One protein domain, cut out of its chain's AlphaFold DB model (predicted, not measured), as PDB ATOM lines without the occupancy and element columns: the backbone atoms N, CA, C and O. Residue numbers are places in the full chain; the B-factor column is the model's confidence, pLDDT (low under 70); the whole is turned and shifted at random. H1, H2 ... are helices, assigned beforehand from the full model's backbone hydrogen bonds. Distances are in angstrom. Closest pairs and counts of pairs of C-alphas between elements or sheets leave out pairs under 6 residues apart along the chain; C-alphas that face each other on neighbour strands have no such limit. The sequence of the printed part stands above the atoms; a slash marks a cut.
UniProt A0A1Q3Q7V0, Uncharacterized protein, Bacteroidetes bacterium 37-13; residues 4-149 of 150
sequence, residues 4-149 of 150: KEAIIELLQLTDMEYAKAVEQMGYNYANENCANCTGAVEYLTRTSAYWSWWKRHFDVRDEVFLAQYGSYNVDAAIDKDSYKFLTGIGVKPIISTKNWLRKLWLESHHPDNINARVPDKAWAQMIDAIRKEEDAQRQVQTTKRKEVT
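Overview. This is residues 4 to 149 of the 150 residues of an uncharacterized protein of Bacteroidetes bacterium 37-13 (UniProt A0A1Q3Q7V0). A loose, elongated group of crossing helices has the long helix H4 in its middle, with H2 crossing it and H1 and H6 near its last residues. At one end of the rod H7 packs with its residues 126 to 133 on residues 48 to 53 of H4, and residues 135 to 149, of which 135 to 147 belong to H7, stick out; at the other end the small helix H5, between two short links, touches no other helix. The printed part has 146 residues with seven named helices, H1 to H7 in order, and no named strand: all helix. The whole is loose, with a radius of gyration of the C-alphas of 21.3 A, and spans 79 by 33 by 26 A.

Along the chain. H1, residues 4 to 11, begins at C-alpha 4 at (122.305, 147.907, 182.613) and is 10.5 A long. H2, residues 15 to 33, is 27.1 A long, and H3 holds residues 38 to 45. H4, residues 48 to 69, is 30.9 A long, from C-alpha 48 at (128.725, 165.536, 175.370). H5 holds residues 80 to 88, and H6, residues 96 to 108, is 17.1 A long. H7, residues 120 to 147, is the longest at 41.5 A and ends at C-alpha 147 at (136.140, 178.950, 153.886).

Arrangement. H4 is the hub, touching H1, H2, H6 and H7. Residues 59 to 66 of H4 touch H1 at a steep tilt of 48 degrees, the same way; the closest C-alphas, of Ile 7 and Asp 62, are 7.1 A apart. Residues 22 to 26 of H2 touch residues 51 to 58 of H4, only just about perpendicular at 70.1 degrees, with the C-alphas of Gly 26 and Trp 54 closest at 6.5 A. H4 and H6 only just touch, with 3 pairs of C-alphas within 8 A, the closest being Phe 65 and Trp 105 at 7.0 A. Residues 48 to 53 of H4 touch residues 126 to 133 of H7 at a shallow tilt of 30 degrees, opposite ways; the C-alphas of Ala 49 and Ile 130 are closest, 5.6 A apart. Residues 27 to 31 of H2 touch H3, with the C-alphas of Ala 30 and Val 41 closest at 5.5 A. The helix packing is mostly crossed, most touching pairs not being at a shallow tilt. H5 touches no helix. In each of the seven helices every O i to N i+4 pair is within hydrogen-bond range.

Size, cuts and confidence. The C-alphas of Ile 89 and Thr 149, the two farthest apart, are 80.8 A apart. The printed part has no cut. The link from H6 to H7 is long, with 11 residues. The mean pLDDT of the printed part is 79.6, and 39 residues are under 70, among them 72 to 84, 90 to 98 and 111 to 120.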
ATOM      1  N   LYS A   4     123.627 147.371 182.973       92.38
ATOM      2  CA  LYS A   4     122.305 147.907 182.613       92.38
ATOM      3  C   LYS A   4     121.228 146.823 182.486       92.38
ATOM      4  O   LYS A   4     120.127 146.999 182.998       92.38
ATOM      5  N   GLU A   5     121.507 145.733 181.767       92.75
ATOM      6  CA  GLU A   5     120.490 144.700 181.525       92.75
ATOM      7  C   GLU A   5     120.083 144.011 182.830       92.75
ATOM      8  O   GLU A   5     118.901 143.765 183.046       92.75
ATOM      9  N   ALA A   6     121.045 143.803 183.731       89.50
ATOM     10  CA  ALA A   6     120.789 143.246 185.053       89.50
ATOM     11  C   ALA A   6     119.906 144.164 185.915       89.50
ATOM     12  O   ALA A   6     119.004 143.682 186.591       89.50
ATOM     13  N   ILE A   7     120.123 145.486 185.873       90.56
ATOM     14  CA  ILE A   7     119.268 146.468 186.563       90.56
ATOM     15  C   ILE A   7     117.854 146.469 185.983       90.56
ATOM     16  O   ILE A   7     116.878 146.436 186.730       90.56
ATOM     17  N   ILE A   8     117.739 146.497 184.655       90.75
ATOM     18  CA  ILE A   8     116.455 146.467 183.948       90.75
ATOM     19  C   ILE A   8     115.664 145.217 184.327       90.75
ATOM     20  O   ILE A   8     114.479 145.325 184.640       90.75
ATOM     21  N   GLU A   9     116.315 144.057 184.358       87.56
ATOM     22  CA  GLU A   9     115.703 142.793 184.758       87.56
ATOM     23  C   GLU A   9     115.302 142.797 186.240       87.56
ATOM     24  O   GLU A   9     114.134 142.568 186.563       87.56
ATOM     25  N   LEU A  10     116.234 143.142 187.136       84.56
ATOM     26  CA  LEU A  10     116.029 143.161 188.590       84.56
ATOM     27  C   LEU A  10     114.897 144.109 189.003       84.56
ATOM     28  O   LEU A  10     114.061 143.776 189.846       84.56
ATOM     29  N   LEU A  11     114.863 145.301 188.409       85.56
ATOM     30  CA  LEU A  11     113.888 146.343 188.723       85.56
ATOM     31  C   LEU A  11     112.644 146.281 187.828       85.56
ATOM     32  O   LEU A  11     111.696 147.039 188.057       85.56
ATOM     33  N   GLN A  12     112.618 145.394 186.829       84.62
ATOM     34  CA  GLN A  12     111.569 145.281 185.807       84.62
ATOM     35  C   GLN A  12     111.273 146.611 185.104       84.62
ATOM     36  O   GLN A  12     110.114 146.980 184.910       84.62
ATOM     37  N   LEU A  13     112.318 147.380 184.817       87.06
ATOM     38  CA  LEU A  13     112.196 148.638 184.086       87.06
ATOM     39  C   LEU A  13     112.097 148.351 182.589       87.06
ATOM     40  O   LEU A  13     112.562 147.332 182.095       87.06
ATOM     41  N   THR A  14     111.522 149.277 181.842       93.12
ATOM     42  CA  THR A  14     111.755 149.373 180.402       93.12
ATOM     43  C   THR A  14     113.071 150.107 180.135       93.12
ATOM     44  O   THR A  14     113.533 150.904 180.957       93.12
ATOM     45  N   ASP A  15     113.650 149.916 178.947       94.56
ATOM     46  CA  ASP A  15     114.811 150.701 178.499       94.56
ATOM     47  C   ASP A  15     114.576 152.215 178.607       94.56
ATOM     48  O   ASP A  15     115.480 152.967 178.974       94.56
ATOM     49  N   MET A  16     113.352 152.660 178.308       95.50
ATOM     50  CA  MET A  16     112.957 154.065 178.365       95.50
ATOM     51  C   MET A  16     112.879 154.587 179.804       95.50
ATOM     52  O   MET A  16     113.329 155.697 180.074       95.50
ATOM     53  N   GLU A  17     112.317 153.814 180.735       91.75
ATOM     54  CA  GLU A  17     112.272 154.198 182.152       91.75
ATOM     55  C   GLU A  17     113.676 154.299 182.746       91.75
ATOM     56  O   GLU A  17     113.975 155.273 183.438       91.75
ATOM     57  N   TYR A  18     114.552 153.344 182.425       94.06
ATOM     58  CA  TYR A  18     115.953 153.391 182.832       94.06
ATOM     59  C   TYR A  18     116.655 154.636 182.272       94.06
ATOM     60  O   TYR A  18     117.269 155.389 183.026       94.06
ATOM     61  N   ALA A  19     116.515 154.905 180.969       94.62
ATOM     62  CA  ALA A  19     117.136 156.069 180.334       94.62
ATOM     63  C   ALA A  19     116.667 157.394 180.959       94.62
ATOM     64  O   ALA A  19     117.496 158.247 181.269       94.62
ATOM     65  N   LYS A  20     115.359 157.538 181.211       93.81
ATOM     66  CA  LYS A  20     114.790 158.723 181.875       93.81
ATOM     67  C   LYS A  20     115.305 158.897 183.299       93.81
ATOM     68  O   LYS A  20     115.571 160.020 183.712       93.81
ATOM     69  N   ALA A  21     115.442 157.808 184.052       91.12
ATOM     70  CA  ALA A  21     115.976 157.869 185.407       91.12
ATOM     71  C   ALA A  21     117.446 158.319 185.411       91.12
ATOM     72  O   ALA A  21     117.801 159.228 186.159       91.12
ATOM     73  N   VAL A  22     118.273 157.751 184.526       92.88
ATOM     74  CA  VAL A  22     119.685 158.138 184.364       92.88
ATOM     75  C   VAL A  22     119.805 159.613 183.984       92.88
ATOM     76  O   VAL A  22     120.611 160.337 184.568       92.88
ATOM     77  N   GLU A  23     118.994 160.073 183.030       94.50
ATOM     78  CA  GLU A  23     118.961 161.470 182.596       94.50
ATOM     79  C   GLU A  23     118.549 162.406 183.740       94.50
ATOM     80  O   GLU A  23     119.276 163.346 184.062       94.50
ATOM     81  N   GLN A  24     117.422 162.123 184.400       92.81
ATOM     82  CA  GLN A  24     116.902 162.947 185.489       92.81
ATOM     83  C   GLN A  24     117.903 163.070 186.639       92.81
ATOM     84  O   GLN A  24     118.107 164.160 187.172       92.81
ATOM     85  N   MET A  25     118.565 161.975 187.012       90.44
ATOM     86  CA  MET A  25     119.592 162.020 188.051       90.44
ATOM     87  C   MET A  25     120.835 162.788 187.611       90.44
ATOM     88  O   MET A  25     121.459 163.440 188.443       90.44
ATOM     89  N   GLY A  26     121.167 162.766 186.319       91.50
ATOM     90  CA  GLY A  26     122.222 163.609 185.765       91.50
ATOM     91  C   GLY A  26     121.900 165.089 185.927       91.50
ATOM     92  O   GLY A  26     122.764 165.856 186.347       91.50
ATOM     93  N   TYR A  27     120.657 165.500 185.679       92.50
ATOM     94  CA  TYR A  27     120.227 166.873 185.954       92.50
ATOM     95  C   TYR A  27     120.267 167.207 187.446       92.50
ATOM     96  O   TYR A  27     120.800 168.255 187.812       92.50
ATOM     97  N   ASN A  28     119.772 166.318 188.311       89.25
ATOM     98  CA  ASN A  28     119.803 166.529 189.762       89.25
ATOM     99  C   ASN A  28     121.246 166.694 190.265       89.25
ATOM    100  O   ASN A  28     121.542 167.632 191.002       89.25
ATOM    101  N   TYR A  29     122.162 165.845 189.788       88.88
ATOM    102  CA  TYR A  29     123.579 165.912 190.131       88.88
ATOM    103  C   TYR A  29     124.205 167.252 189.728       88.88
ATOM    104  O   TYR A  29     124.874 167.890 190.545       88.88
ATOM    105  N   ALA A  30     123.979 167.701 188.487       89.38
ATOM    106  CA  ALA A  30     124.467 168.999 188.022       89.38
ATOM    107  C   ALA A  30     123.895 170.144 188.863       89.38
ATOM    108  O   ALA A  30     124.634 171.046 189.252       89.38
ATOM    109  N   ASN A  31     122.599 170.089 189.168       89.19
ATOM    110  CA  ASN A  31     121.899 171.119 189.923       89.19
ATOM    111  C   ASN A  31     122.459 171.283 191.343       89.19
ATOM    112  O   ASN A  31     122.779 172.400 191.753       89.19
ATOM    113  N   GLU A  32     122.673 170.177 192.054       86.00
ATOM    114  CA  GLU A  32     123.254 170.187 193.401       86.00
ATOM    115  C   GLU A  32     124.710 170.682 193.394       86.00
ATOM    116  O   GLU A  32     125.079 171.549 194.188       86.00
ATOM    117  N   ASN A  33     125.530 170.217 192.445       84.88
ATOM    118  CA  ASN A  33     126.947 170.600 192.369       84.88
ATOM    119  C   ASN A  33     127.171 172.026 191.842       84.88
ATOM    120  O   ASN A  33     128.229 172.608 192.075       84.88
ATOM    121  N   CYS A  34     126.184 172.610 191.163       84.75
ATOM    122  CA  CYS A  34     126.223 173.991 190.682       84.75
ATOM    123  C   CYS A  34     125.504 174.976 191.612       84.75
ATOM    124  O   CYS A  34     125.192 176.087 191.182       84.75
ATOM    125  N   ALA A  35     125.203 174.585 192.857       85.69
ATOM    126  CA  ALA A  35     124.474 175.412 193.821       85.69
ATOM    127  C   ALA A  35     123.153 175.979 193.256       85.69
ATOM    128  O   ALA A  35     122.789 177.125 193.519       85.69
ATOM    129  N   ASN A  36     122.439 175.177 192.457       81.69
ATOM    130  CA  ASN A  36     121.204 175.547 191.758       81.69
ATOM    131  C   ASN A  36     121.340 176.715 190.761       81.69
ATOM    132  O   ASN A  36     120.355 177.369 190.418       81.69
ATOM    133  N   CYS A  37     122.550 177.006 190.276       90.06
ATOM    134  CA  CYS A  37     122.748 178.005 189.232       90.06
ATOM    135  C   CYS A  37     122.273 177.462 187.875       90.06
ATOM    136  O   CYS A  37     123.002 176.725 187.212       90.06
ATOM    137  N   THR A  38     121.075 177.863 187.433       89.81
ATOM    138  CA  THR A  38     120.453 177.391 186.180       89.81
ATOM    139  C   THR A  38     121.388 177.501 184.977       89.81
ATOM    140  O   THR A  38     121.526 176.545 184.224       89.81
ATOM    141  N   GLY A  39     122.100 178.625 184.830       88.62
ATOM    142  CA  GLY A  39     123.026 178.821 183.712       88.62
ATOM    143  C   GLY A  39     124.215 177.853 183.725       88.62
ATOM    144  O   GLY A  39     124.636 177.391 182.670       88.62
ATOM    145  N   ALA A  40     124.732 177.500 184.905       86.56
ATOM    146  CA  ALA A  40     125.807 176.519 185.032       86.56
ATOM    147  C   ALA A  40     125.304 175.092 184.762       86.56
ATOM    148  O   ALA A  40     125.989 174.324 184.088       86.56
ATOM    149  N   VAL A  41     124.094 174.755 185.220       89.38
ATOM    150  CA  VAL A  41     123.454 173.464 184.921       89.38
ATOM    151  C   VAL A  41     123.251 173.311 183.420       89.38
ATOM    152  O   VAL A  41     123.750 172.350 182.844       89.38
ATOM    153  N   GLU A  42     122.598 174.283 182.777       91.75
ATOM    154  CA  GLU A  42     122.371 174.284 181.327       91.75
ATOM    155  C   GLU A  42     123.678 174.192 180.542       91.75
ATOM    156  O   GLU A  42     123.754 173.487 179.536       91.75
ATOM    157  N   TYR A  43     124.712 174.899 181.000       89.31
ATOM    158  CA  TYR A  43     126.034 174.851 180.396       89.31
ATOM    159  C   TYR A  43     126.627 173.438 180.447       89.31
ATOM    160  O   TYR A  43     127.006 172.904 179.407       89.31
ATOM    161  N   LEU A  44     126.650 172.797 181.620       90.00
ATOM    162  CA  LEU A  44     127.189 171.442 181.768       90.00
ATOM    163  C   LEU A  44     126.384 170.426 180.954       90.00
ATOM    164  O   LEU A  44     126.949 169.684 180.149       90.00
ATOM    165  N   THR A  45     125.061 170.414 181.113       93.44
ATOM    166  CA  THR A  45     124.180 169.386 180.536       93.44
ATOM    167  C   THR A  45     123.982 169.533 179.027       93.44
ATOM    168  O   THR A  45     123.344 168.687 178.406       93.44
ATOM    169  N   ARG A  46     124.524 170.578 178.400       93.81
ATOM    170  CA  ARG A  46     124.580 170.706 176.935       93.81
ATOM    171  C   ARG A  46     125.781 170.014 176.302       93.81
ATOM    172  O   ARG A  46     125.807 169.855 175.084       93.81
ATOM    173  N   THR A  47     126.769 169.620 177.099       91.50
ATOM    174  CA  THR A  47     128.034 169.075 176.593       91.50
ATOM    175  C   THR A  47     128.004 167.556 176.530       91.50
ATOM    176  O   THR A  47     127.462 166.880 177.411       91.50
ATOM    177  N   SER A  48     128.614 166.991 175.488       91.06
ATOM    178  CA  SER A  48     128.725 165.536 175.370       91.06
ATOM    179  C   SER A  48     129.713 164.959 176.387       91.06
ATOM    180  O   SER A  48     129.518 163.835 176.869       91.06
ATOM    181  N   ALA A  49     130.728 165.739 176.778       88.75
ATOM    182  CA  ALA A  49     131.669 165.395 177.837       88.75
ATOM    183  C   ALA A  49     130.972 165.152 179.183       88.75
ATOM    184  O   ALA A  49     131.247 164.131 179.821       88.75
ATOM    185  N   TYR A  50     130.030 166.018 179.583       92.69
ATOM    186  CA  TYR A  50     129.254 165.829 180.810       92.69
ATOM    187  C   TYR A  50     128.490 164.504 180.796       92.69
ATOM    188  O   TYR A  50     128.639 163.696 181.709       92.69
ATOM    189  N   TRP A  51     127.721 164.236 179.737       93.44
ATOM    190  CA  TRP A  51     126.898 163.025 179.657       93.44
ATOM    191  C   TRP A  51     127.718 161.742 179.546       93.44
ATOM    192  O   TRP A  51     127.336 160.715 180.105       93.44
ATOM    193  N   SER A  52     128.866 161.792 178.870       90.62
ATOM    194  CA  SER A  52     129.788 160.655 178.791       90.62
ATOM    195  C   SER A  52     130.388 160.329 180.156       90.62
ATOM    196  O   SER A  52     130.458 159.161 180.549       90.62
ATOM    197  N   TRP A  53     130.794 161.363 180.894       91.38
ATOM    198  CA  TRP A  53     131.281 161.229 182.261       91.38
ATOM    199  C   TRP A  53     130.181 160.719 183.202       91.38
ATOM    200  O   TRP A  53     130.394 159.732 183.908       91.38
ATOM    201  N   TRP A  54     128.993 161.328 183.157       92.00
ATOM    202  CA  TRP A  54     127.857 160.967 184.000       92.00
ATOM    203  C   TRP A  54     127.439 159.518 183.787       92.00
ATOM    204  O   TRP A  54     127.304 158.775 184.752       92.00
ATOM    205  N   LYS A  55     127.312 159.086 182.528       91.00
ATOM    206  CA  LYS A  55     126.968 157.702 182.198       91.00
ATOM    207  C   LYS A  55     127.955 156.715 182.815       91.00
ATOM    208  O   LYS A  55     127.534 155.749 183.432       91.00
ATOM    209  N   ARG A  56     129.261 156.976 182.700       88.88
ATOM    210  CA  ARG A  56     130.283 156.111 183.301       88.88
ATOM    211  C   ARG A  56     130.174 156.073 184.824       88.88
ATOM    212  O   ARG A  56     130.362 155.019 185.419       88.88
ATOM    213  N   HIS A  57     129.901 157.215 185.449       86.31
ATOM    214  CA  HIS A  57     129.689 157.283 186.896       86.31
ATOM    215  C   HIS A  57     128.442 156.503 187.321       86.31
ATOM    216  O   HIS A  57     128.468 155.783 188.314       86.31
ATOM    217  N   PHE A  58     127.373 156.608 186.537       88.44
ATOM    218  CA  PHE A  58     126.134 155.874 186.739       88.44
ATOM    219  C   PHE A  58     126.341 154.360 186.610       88.44
ATOM    220  O   PHE A  58     125.939 153.620 187.499       88.44
ATOM    221  N   ASP A  59     127.057 153.912 185.574       89.38
ATOM    222  CA  ASP A  59     127.361 152.494 185.350       89.38
ATOM    223  C   ASP A  59     128.097 151.878 186.561       89.38
ATOM    224  O   ASP A  59     127.767 150.779 187.000       89.38
ATOM    225  N   VAL A  60     129.055 152.603 187.157       87.00
ATOM    226  CA  VAL A  60     129.766 152.151 188.372       87.00
ATOM    227  C   VAL A  60     128.821 152.037 189.571       87.00
ATOM    228  O   VAL A  60     128.946 151.122 190.383       87.00
ATOM    229  N   ARG A  61     127.863 152.956 189.710       86.88
ATOM    230  CA  ARG A  61     126.882 152.899 190.801       86.88
ATOM    231  C   ARG A  61     125.917 151.731 190.631       86.88
ATOM    232  O   ARG A  61     125.613 151.067 191.620       86.88
ATOM    233  N   ASP A  62     125.519 151.421 189.403       91.44
ATOM    234  CA  ASP A  62     124.737 150.223 189.111       91.44
ATOM    235  C   ASP A  62     125.512 148.942 189.453       91.44
ATOM    236  O   ASP A  62     124.941 148.015 190.025       91.44
ATOM    237  N   GLU A  63     126.821 148.888 189.183       89.06
ATOM    238  CA  GLU A  63     127.670 147.757 189.588       89.06
ATOM    239  C   GLU A  63     127.685 147.576 191.110       89.06
ATOM    240  O   GLU A  63     127.509 146.460 191.604       89.06
ATOM    241  N   VAL A  64     127.839 148.669 191.865       86.12
ATOM    242  CA  VAL A  64     127.796 148.645 193.337       86.12
ATOM    243  C   VAL A  64     126.418 148.213 193.837       86.12
ATOM    244  O   VAL A  64     126.320 147.372 194.735       86.12
ATOM    245  N   PHE A  65     125.347 148.738 193.241       87.62
ATOM    246  CA  PHE A  65     123.980 148.371 193.595       87.62
ATOM    247  C   PHE A  65     123.725 146.878 193.359       87.62
ATOM    248  O   PHE A  65     123.204 146.193 194.237       87.62
ATOM    249  N   LEU A  66     124.144 146.339 192.213       86.88
ATOM    250  CA  LEU A  66     124.023 144.912 191.909       86.88
ATOM    251  C   LEU A  66     124.901 144.042 192.810       86.88
ATOM    252  O   LEU A  66     124.477 142.954 193.189       86.88
ATOM    253  N   ALA A  67     126.092 144.495 193.197       84.81
ATOM    254  CA  ALA A  67     126.918 143.759 194.151       84.81
ATOM    255  C   ALA A  67     126.228 143.626 195.521       84.81
ATOM    256  O   ALA A  67     126.376 142.605 196.191       84.81
ATOM    257  N   GLN A  68     125.453 144.637 195.923       82.62
ATOM    258  CA  GLN A  68     124.763 144.663 197.211       82.62
ATOM    259  C   GLN A  68     123.378 143.994 197.182       82.62
ATOM    260  O   GLN A  68     122.989 143.346 198.151       82.62
ATOM    261  N   TYR A  69     122.635 144.143 196.082       82.31
ATOM    262  CA  TYR A  69     121.221 143.758 195.982       82.31
ATOM    263  C   TYR A  69     120.907 142.831 194.799       82.31
ATOM    264  O   TYR A  69     119.773 142.391 194.649       82.31
ATOM    265  N   GLY A  70     121.880 142.491 193.956       79.06
ATOM    266  CA  GLY A  70     121.664 141.661 192.765       79.06
ATOM    267  C   GLY A  70     121.296 140.209 193.076       79.06
ATOM    268  O   GLY A  70     120.688 139.543 192.246       79.06
ATOM    269  N   SER A  71     121.607 139.718 194.278       75.31
ATOM    270  CA  SER A  71     121.181 138.394 194.752       75.31
ATOM    271  C   SER A  71     119.807 138.400 195.428       75.31
ATOM    272  O   SER A  71     119.362 137.356 195.910       75.31
ATOM    273  N   TYR A  72     119.142 139.556 195.532       67.19
ATOM    274  CA  TYR A  72     117.846 139.657 196.193       67.19
ATOM    275  C   TYR A  72     116.777 139.004 195.315       67.19
ATOM    276  O   TYR A  72     116.398 139.528 194.268       67.19
ATOM    277  N   ASN A  73     116.281 137.840 195.737       61.84
ATOM    278  CA  ASN A  73     115.213 137.161 195.018       61.84
ATOM    279  C   ASN A  73     113.877 137.856 195.311       61.84
ATOM    280  O   ASN A  73     113.236 137.632 196.340       61.84
ATOM    281  N   VAL A  74     113.476 138.718 194.381       56.91
ATOM    282  CA  VAL A  74     112.260 139.530 194.474       56.91
ATOM    283  C   VAL A  74     110.990 138.668 194.468       56.91
ATOM    284  O   VAL A  74     109.983 139.071 195.047       56.91
ATOM    285  N   ASP A  75     111.058 137.467 193.884       52.56
ATOM    286  CA  ASP A  75     109.953 136.507 193.818       52.56
ATOM    287  C   ASP A  75     109.915 135.559 195.033       52.56
ATOM    288  O   ASP A  75     108.857 135.032 195.365       52.56
ATOM    289  N   ALA A  76     111.029 135.377 195.752       52.69
ATOM    290  CA  ALA A  76     111.061 134.600 196.998       52.69
ATOM    291  C   ALA A  76     110.502 135.362 198.211       52.69
ATOM    292  O   ALA A  76     110.305 134.768 199.268       52.69
ATOM    293  N   ALA A  77     110.255 136.669 198.082       51.50
ATOM    294  CA  ALA A  77     109.823 137.500 199.203       51.50
ATOM    295  C   ALA A  77     108.379 137.216 199.665       51.50
ATOM    296  O   ALA A  77     108.018 137.617 200.768       51.50
ATOM    297  N   ILE A  78     107.555 136.530 198.860       53.72
ATOM    298  CA  ILE A  78     106.219 136.061 199.253       53.72
ATOM    299  C   ILE A  78     105.956 134.731 198.537       53.72
ATOM    300  O   ILE A  78     105.822 134.713 197.314       53.72
ATOM    301  N   ASP A  79     105.866 133.616 199.268       60.66
ATOM    302  CA  ASP A  79     105.457 132.353 198.649       60.66
ATOM    303  C   ASP A  79     104.020 132.462 198.091       60.66
ATOM    304  O   ASP A  79     103.201 133.275 198.533       60.66
ATOM    305  N   LYS A  80     103.709 131.651 197.078       56.59
ATOM    306  CA  LYS A  80     102.452 131.743 196.321       56.59
ATOM    307  C   LYS A  80     101.210 131.521 197.194       56.59
ATOM    308  O   LYS A  80     100.169 132.118 196.909       56.59
ATOM    309  N   ASP A  81     101.320 130.716 198.247       64.19
ATOM    310  CA  ASP A  81     100.239 130.442 199.191       64.19
ATOM    311  C   ASP A  81     100.058 131.613 200.160       64.19
ATOM    312  O   ASP A  81      98.926 132.056 200.370       64.19
ATOM    313  N   SER A  82     101.151 132.221 200.631       61.00
ATOM    314  CA  SER A  82     101.113 133.473 201.404       61.00
ATOM    315  C   SER A  82     100.510 134.634 200.610       61.00
ATOM    316  O   SER A  82      99.696 135.391 201.138       61.00
ATOM    317  N   TYR A  83     100.831 134.765 199.318       64.81
ATOM    318  CA  TYR A  83     100.229 135.786 198.451       64.81
ATOM    319  C   TYR A  83      98.708 135.595 198.333       64.81
ATOM    320  O   TYR A  83      97.929 136.550 198.435       64.81
ATOM    321  N   LYS A  84      98.267 134.347 198.138       65.50
ATOM    322  CA  LYS A  84      96.849 133.983 198.005       65.50
ATOM    323  C   LYS A  84      96.083 134.171 199.317       65.50
ATOM    324  O   LYS A  84      94.955 134.654 199.300       65.50
ATOM    325  N   PHE A  85      96.711 133.838 200.442       70.31
ATOM    326  CA  PHE A  85      96.169 134.058 201.778       70.31
ATOM    327  C   PHE A  85      95.968 135.549 202.059       70.31
ATOM    328  O   PHE A  85      94.858 135.969 202.373       70.31
ATOM    329  N   LEU A  86      97.013 136.360 201.865       62.03
ATOM    330  CA  LEU A  86      96.976 137.803 202.110       62.03
ATOM    331  C   LEU A  86      95.935 138.499 201.217       62.03
ATOM    332  O   LEU A  86      95.082 139.227 201.726       62.03
ATOM    333  N   THR A  87      95.922 138.212 199.908       67.44
ATOM    334  CA  THR A  87      94.889 138.752 198.997       67.44
ATOM    335  C   THR A  87      93.475 138.317 199.385       67.44
ATOM    336  O   THR A  87      92.554 139.130 199.308       67.44
ATOM    337  N   GLY A  88      93.296 137.069 199.830       73.19
ATOM    338  CA  GLY A  88      92.011 136.520 200.267       73.19
ATOM    339  C   GLY A  88      91.432 137.186 201.519       73.19
ATOM    340  O   GLY A  88      90.214 137.256 201.651       73.19
ATOM    341  N   ILE A  89      92.278 137.737 202.395       78.31
ATOM    342  CA  ILE A  89      91.858 138.522 203.573       78.31
ATOM    343  C   ILE A  89      91.810 140.037 203.303       78.31
ATOM    344  O   ILE A  89      91.718 140.837 204.232       78.31
ATOM    345  N   GLY A  90      91.893 140.454 202.035       60.28
ATOM    346  CA  GLY A  90      91.852 141.863 201.629       60.28
ATOM    347  C   GLY A  90      93.161 142.632 201.842       60.28
ATOM    348  O   GLY A  90      93.220 143.833 201.572       60.28
ATOM    349  N   VAL A  91      94.231 141.960 202.276       52.81
ATOM    350  CA  VAL A  91      95.572 142.539 202.395       52.81
ATOM    351  C   VAL A  91      96.255 142.421 201.038       52.81
ATOM    352  O   VAL A  91      96.607 141.331 200.600       52.81
ATOM    353  N   LYS A  92      96.466 143.539 200.335       57.84
ATOM    354  CA  LYS A  92      97.247 143.516 199.089       57.84
ATOM    355  C   LYS A  92      98.701 143.154 199.433       57.84
ATOM    356  O   LYS A  92      99.368 143.985 200.055       57.84
ATOM    357  N   PRO A  93      99.196 141.953 199.059       53.38
ATOM    358  CA  PRO A  93     100.574 141.559 199.298       53.38
ATOM    359  C   PRO A  93     101.418 142.580 198.584       53.38
ATOM    360  O   PRO A  93     101.128 142.954 197.441       53.38
ATOM    361  N   ILE A  94     102.372 143.137 199.308       53.09
ATOM    362  CA  ILE A  94     102.898 144.394 198.857       53.09
ATOM    363  C   ILE A  94     103.657 144.131 197.558       53.09
ATOM    364  O   ILE A  94     104.676 143.450 197.528       53.09
ATOM    365  N   ILE A  95     103.236 144.846 196.525       51.12
ATOM    366  CA  ILE A  95     104.012 145.265 195.353       51.12
ATOM    367  C   ILE A  95     105.350 145.955 195.796       51.12
ATOM    368  O   ILE A  95     106.114 146.465 194.980       51.12
ATOM    369  N   SER A  96     105.672 145.973 197.107       61.00
ATOM    370  CA  SER A  96     106.746 146.721 197.746       61.00
ATOM    371  C   SER A  96     108.117 146.209 197.441       61.00
ATOM    372  O   SER A  96     108.948 147.077 197.338       61.00
ATOM    373  N   THR A  97     108.422 144.920 197.273       61.62
ATOM    374  CA  THR A  97     109.849 144.555 197.150       61.62
ATOM    375  C   THR A  97     110.458 145.174 195.890       61.62
ATOM    376  O   THR A  97     111.548 145.729 195.941       61.62
ATOM    377  N   LYS A  98     109.695 145.218 194.791       69.19
ATOM    378  CA  LYS A  98     110.078 145.900 193.541       69.19
ATOM    379  C   LYS A  98     110.089 147.413 193.686       69.19
ATOM    380  O   LYS A  98     111.073 148.051 193.338       69.19
ATOM    381  N   ASN A  99     109.018 147.999 194.221       72.19
ATOM    382  CA  ASN A  99     108.946 149.452 194.408       72.19
ATOM    383  C   ASN A  99     109.975 149.965 195.427       72.19
ATOM    384  O   ASN A  99     110.471 151.077 195.294       72.19
ATOM    385  N   TRP A 100     110.320 149.147 196.413       76.06
ATOM    386  CA  TRP A 100     111.345 149.382 197.419       76.06
ATOM    387  C   TRP A 100     112.734 149.246 196.813       76.06
ATOM    388  O   TRP A 100     113.528 150.151 197.010       76.06
ATOM    389  N   LEU A 101     113.009 148.212 196.010       79.19
ATOM    390  CA  LEU A 101     114.272 148.106 195.271       79.19
ATOM    391  C   LEU A 101     114.441 149.252 194.274       79.19
ATOM    392  O   LEU A 101     115.519 149.821 194.192       79.19
ATOM    393  N   ARG A 102     113.376 149.653 193.569       84.00
ATOM    394  CA  ARG A 102     113.387 150.851 192.715       84.00
ATOM    395  C   ARG A 102     113.677 152.103 193.534       84.00
ATOM    396  O   ARG A 102     114.528 152.887 193.145       84.00
ATOM    397  N   LYS A 103     113.007 152.286 194.673       83.06
ATOM    398  CA  LYS A 103     113.238 153.428 195.564       83.06
ATOM    399  C   LYS A 103     114.675 153.447 196.096       83.06
ATOM    400  O   LYS A 103     115.329 154.475 195.997       83.06
ATOM    401  N   LEU A 104     115.182 152.314 196.572       82.94
ATOM    402  CA  LEU A 104     116.564 152.147 197.015       82.94
ATOM    403  C   LEU A 104     117.562 152.408 195.896       82.94
ATOM    404  O   LEU A 104     118.597 153.017 196.131       82.94
ATOM    405  N   TRP A 105     117.266 151.956 194.681       87.44
ATOM    406  CA  TRP A 105     118.090 152.241 193.519       87.44
ATOM    407  C   TRP A 105     118.144 153.751 193.270       87.44
ATOM    408  O   TRP A 105     119.237 154.309 193.229       87.44
ATOM    409  N   LEU A 106     116.997 154.438 193.256       85.62
ATOM    410  CA  LEU A 106     116.951 155.899 193.129       85.62
ATOM    411  C   LEU A 106     117.730 156.612 194.252       85.62
ATOM    412  O   LEU A 106     118.500 157.528 193.979       85.62
ATOM    413  N   GLU A 107     117.581 156.170 195.502       81.88
ATOM    414  CA  GLU A 107     118.273 156.732 196.674       81.88
ATOM    415  C   GLU A 107     119.785 156.450 196.663       81.88
ATOM    416  O   GLU A 107     120.592 157.305 197.028       81.88
ATOM    417  N   SER A 108     120.200 155.268 196.201       80.00
ATOM    418  CA  SER A 108     121.619 154.912 196.056       80.00
ATOM    419  C   SER A 108     122.338 155.771 195.014       80.00
ATOM    420  O   SER A 108     123.546 155.981 195.105       80.00
ATOM    421  N   HIS A 109     121.578 156.323 194.068       81.19
ATOM    422  CA  HIS A 109     122.070 157.203 193.018       81.19
ATOM    423  C   HIS A 109     121.791 158.692 193.296       81.19
ATOM    424  O   HIS A 109     122.155 159.547 192.482       81.19
ATOM    425  N   HIS A 110     121.210 159.037 194.449       75.38
ATOM    426  CA  HIS A 110     121.055 160.430 194.865       75.38
ATOM    427  C   HIS A 110     122.435 161.079 195.092       75.38
ATOM    428  O   HIS A 110     123.342 160.397 195.581       75.38
ATOM    429  N   PRO A 111     122.657 162.362 194.750       65.69
ATOM    430  CA  PRO A 111     123.994 162.948 194.852       65.69
ATOM    431  C   PRO A 111     124.438 163.173 196.306       65.69
ATOM    432  O   PRO A 111     125.621 163.010 196.596       65.69
ATOM    433  N   ASP A 112     123.496 163.405 197.227       65.50
ATOM    434  CA  ASP A 112     123.748 163.431 198.682       65.50
ATOM    435  C   ASP A 112     124.176 162.088 199.297       65.50
ATOM    436  O   ASP A 112     124.585 162.031 200.462       65.50
ATOM    437  N   ASN A 113     124.087 160.978 198.562       67.19
ATOM    438  CA  ASN A 113     124.554 159.706 199.086       67.19
ATOM    439  C   ASN A 113     126.091 159.726 199.190       67.19
ATOM    440  O   ASN A 113     126.797 159.853 198.193       67.19
ATOM    441  N   ILE A 114     126.617 159.582 200.412       52.69
ATOM    442  CA  ILE A 114     128.058 159.655 200.720       52.69
ATOM    443  C   ILE A 114     128.878 158.649 199.900       52.69
ATOM    444  O   ILE A 114     129.974 158.981 199.455       52.69
ATOM    445  N   ASN A 115     128.334 157.458 199.632       54.03
ATOM    446  CA  ASN A 115     128.988 156.445 198.793       54.03
ATOM    447  C   ASN A 115     128.947 156.796 197.300       54.03
ATOM    448  O   ASN A 115     129.648 156.197 196.489       54.03
ATOM    449  N   ALA A 116     128.113 157.763 196.937       53.53
ATOM    450  CA  ALA A 116     127.882 158.224 195.584       53.53
ATOM    451  C   ALA A 116     128.660 159.518 195.273       53.53
ATOM    452  O   ALA A 116     128.730 159.921 194.104       53.53
ATOM    453  N   ARG A 117     129.267 160.163 196.281       59.66
ATOM    454  CA  ARG A 117     130.013 161.414 196.116       59.66
ATOM    455  C   ARG A 117     131.212 161.191 195.195       59.66
ATOM    456  O   ARG A 117     132.099 160.386 195.471       59.66
ATOM    457  N   VAL A 118     131.217 161.898 194.068       63.69
ATOM    458  CA  VAL A 118     132.313 161.846 193.096       63.69
ATOM    459  C   VAL A 118     133.563 162.430 193.758       63.69
ATOM    460  O   VAL A 118     133.481 163.519 194.325       63.69
ATOM    461  N   PRO A 119     134.732 161.773 193.661       68.69
ATOM    462  CA  PRO A 119     135.982 162.388 194.087       68.69
ATOM    463  C   PRO A 119     136.237 163.685 193.310       68.69
ATOM    464  O   PRO A 119     136.188 163.669 192.080       68.69
ATOM    465  N   ASP A 120     136.601 164.774 193.991       69.50
ATOM    466  CA  ASP A 120     136.818 166.107 193.388       69.50
ATOM    467  C   ASP A 120     137.690 166.078 192.117       69.50
ATOM    468  O   ASP A 120     137.475 166.825 191.163       69.50
ATOM    469  N   LYS A 121     138.649 165.144 192.058       78.56
ATOM    470  CA  LYS A 121     139.520 164.919 190.899       78.56
ATOM    471  C   LYS A 121     138.766 164.488 189.634       78.56
ATOM    472  O   LYS A 121     139.115 164.940 188.548       78.56
ATOM    473  N   ALA A 122     137.766 163.615 189.749       77.88
ATOM    474  CA  ALA A 122     136.985 163.148 188.602       77.88
ATOM    475  C   ALA A 122     136.047 164.247 188.079       77.88
ATOM    476  O   ALA A 122     135.880 164.384 186.868       77.88
ATOM    477  N   TRP A 123     135.508 165.077 188.977       78.25
ATOM    478  CA  TRP A 123     134.749 166.271 188.603       78.25
ATOM    479  C   TRP A 123     135.626 167.285 187.856       78.25
ATOM    480  O   TRP A 123     135.271 167.726 186.766       78.25
ATOM    481  N   ALA A 124     136.819 167.589 188.375       83.44
ATOM    482  CA  ALA A 124     137.762 168.497 187.716       83.44
ATOM    483  C   ALA A 124     138.165 168.015 186.309       83.44
ATOM    484  O   ALA A 124     138.188 168.803 185.366       83.44
ATOM    485  N   GLN A 125     138.412 166.711 186.142       84.69
ATOM    486  CA  GLN A 125     138.710 166.116 184.833       84.69
ATOM    487  C   GLN A 125     137.561 166.274 183.830       84.69
ATOM    488  O   GLN A 125     137.812 166.480 182.643       84.69
ATOM    489  N   MET A 126     136.312 166.186 184.294       88.50
ATOM    490  CA  MET A 126     135.134 166.419 183.459       88.50
ATOM    491  C   MET A 126     135.046 167.887 183.021       88.50
ATOM    492  O   MET A 126     134.863 168.149 181.833       88.50
ATOM    493  N   ILE A 127     135.283 168.840 183.927       87.06
ATOM    494  CA  ILE A 127     135.318 170.273 183.583       87.06
ATOM    495  C   ILE A 127     136.415 170.576 182.550       87.06
ATOM    496  O   ILE A 127     136.183 171.319 181.595       87.06
ATOM    497  N   ASP A 128     137.596 169.971 182.684       88.12
ATOM    498  CA  ASP A 128     138.670 170.120 181.695       88.12
ATOM    499  C   ASP A 128     138.311 169.506 180.334       88.12
ATOM    500  O   ASP A 128     138.687 170.046 179.290       88.12
ATOM    501  N   ALA A 129     137.581 168.388 180.318       87.06
ATOM    502  CA  ALA A 129     137.094 167.779 179.083       87.06
ATOM    503  C   ALA A 129     136.074 168.678 178.369       87.06
ATOM    504  O   ALA A 129     136.170 168.841 177.153       87.06
ATOM    505  N   ILE A 130     135.172 169.319 179.119       87.88
ATOM    506  CA  ILE A 130     134.229 170.311 178.584       87.88
ATOM    507  C   ILE A 130     134.981 171.459 177.910       87.88
ATOM    508  O   ILE A 130     134.707 171.778 176.756       87.88
ATOM    509  N   ARG A 131     135.988 172.031 178.579       88.31
ATOM    510  CA  ARG A 131     136.788 173.130 178.009       88.31
ATOM    511  C   ARG A 131     137.448 172.739 176.684       88.31
ATOM    512  O   ARG A 131     137.413 173.503 175.725       88.31
ATOM    513  N   LYS A 132     137.998 171.523 176.601       88.94
ATOM    514  CA  LYS A 132     138.596 170.998 175.360       88.94
ATOM    515  C   LYS A 132     137.568 170.801 174.246       88.94
ATOM    516  O   LYS A 132     137.881 171.070 173.087       88.94
ATOM    517  N   GLU A 133     136.368 170.323 174.578       88.56
ATOM    518  CA  GLU A 133     135.262 170.184 173.624       88.56
ATOM    519  C   GLU A 133     134.881 171.551 173.034       88.56
ATOM    520  O   GLU A 133     134.754 171.686 171.816       88.56
ATOM    521  N   GLU A 134     134.787 172.586 173.867       87.38
ATOM    522  CA  GLU A 134     134.489 173.948 173.415       87.38
ATOM    523  C   GLU A 134     135.584 174.544 172.533       87.38
ATOM    524  O   GLU A 134     135.287 175.134 171.489       87.38
ATOM    525  N   ASP A 135     136.849 174.386 172.922       88.69
ATOM    526  CA  ASP A 135     137.979 174.871 172.130       88.69
ATOM    527  C   ASP A 135     137.991 174.221 170.741       88.69
ATOM    528  O   ASP A 135     138.170 174.911 169.731       88.69
ATOM    529  N   ALA A 136     137.705 172.919 170.663       86.25
ATOM    530  CA  ALA A 136     137.561 172.213 169.394       86.25
ATOM    531  C   ALA A 136     136.387 172.759 168.562       86.25
ATOM    532  O   ALA A 136     136.544 173.030 167.368       86.25
ATOM    533  N   GLN A 137     135.221 172.996 169.175       85.62
ATOM    534  CA  GLN A 137     134.061 173.572 168.481       85.62
ATOM    535  C   GLN A 137     134.350 174.980 167.935       85.62
ATOM    536  O   GLN A 137     133.988 175.290 166.794       85.62
ATOM    537  N   ARG A 138     135.056 175.823 168.699       85.44
ATOM    538  CA  ARG A 138     135.477 177.166 168.259       85.44
ATOM    539  C   ARG A 138     136.459 177.107 167.089       85.44
ATOM    540  O   ARG A 138     136.334 177.886 166.140       85.44
ATOM    541  N   GLN A 139     137.412 176.177 167.112       82.25
ATOM    542  CA  GLN A 139     138.353 175.975 166.002       82.25
ATOM    543  C   GLN A 139     137.638 175.535 164.715       82.25
ATOM    544  O   GLN A 139     137.924 176.046 163.631       82.25
ATOM    545  N   VAL A 140     136.635 174.660 164.818       83.50
ATOM    546  CA  VAL A 140     135.818 174.251 163.662       83.50
ATOM    547  C   VAL A 140     135.004 175.424 163.109       83.50
ATOM    548  O   VAL A 140     134.974 175.633 161.896       83.50
ATOM    549  N   GLN A 141     134.371 176.228 163.969       78.62
ATOM    550  CA  GLN A 141     133.596 177.398 163.533       78.62
ATOM    551  C   GLN A 141     134.466 178.460 162.850       78.62
ATOM    552  O   GLN A 141     134.076 179.015 161.822       78.62
ATOM    553  N   THR A 142     135.653 178.736 163.394       79.56
ATOM    554  CA  THR A 142     136.594 179.698 162.798       79.56
ATOM    555  C   THR A 142     137.129 179.222 161.450       79.56
ATOM    556  O   THR A 142     137.258 180.036 160.537       79.56
ATOM    557  N   THR A 143     137.368 177.920 161.291       75.56
ATOM    558  CA  THR A 143     137.780 177.321 160.012       75.56
ATOM    559  C   THR A 143     136.674 177.443 158.962       75.56
ATOM    560  O   THR A 143     136.905 178.023 157.902       75.56
ATOM    561  N   LYS A 144     135.436 177.050 159.295       70.81
ATOM    562  CA  LYS A 144     134.274 177.195 158.397       70.81
ATOM    563  C   LYS A 144     134.022 178.644 157.978       70.81
ATOM    564  O   LYS A 144     133.654 178.909 156.841       70.81
ATOM    565  N   ARG A 145     134.229 179.609 158.881       67.19
ATOM    566  CA  ARG A 145     134.033 181.033 158.568       67.19
ATOM    567  C   ARG A 145     135.044 181.547 157.538       67.19
ATOM    568  O   ARG A 145     134.661 182.355 156.701       67.19
ATOM    569  N   LYS A 146     136.294 181.065 157.581       65.06
ATOM    570  CA  LYS A 146     137.341 181.412 156.604       65.06
ATOM    571  C   LYS A 146     137.071 180.814 155.219       65.06
ATOM    572  O   LYS A 146     137.325 181.484 154.228       65.06
ATOM    573  N   GLU A 147     136.508 179.608 155.152       62.66
ATOM    574  CA  GLU A 147     136.140 178.950 153.886       62.66
ATOM    575  C   GLU A 147     134.970 179.640 153.165       62.66
ATOM    576  O   GLU A 147     134.909 179.619 151.945       62.66
ATOM    577  N   VAL A 148     134.062 180.291 153.901       65.12
ATOM    578  CA  VAL A 148     132.912 181.025 153.326       65.12
ATOM    579  C   VAL A 148     133.288 182.438 152.843       65.12
ATOM    580  O   VAL A 148     132.508 183.075 152.144       65.12
ATOM    581  N   THR A 149     134.465 182.956 153.217       56.66
ATOM    582  CA  THR A 149     134.922 184.314 152.847       56.66
ATOM    583  C   THR A 149     136.016 184.351 151.771       56.66
ATOM    584  O   THR A 149     136.523 185.438 151.495       56.66
TER     585      THR A 149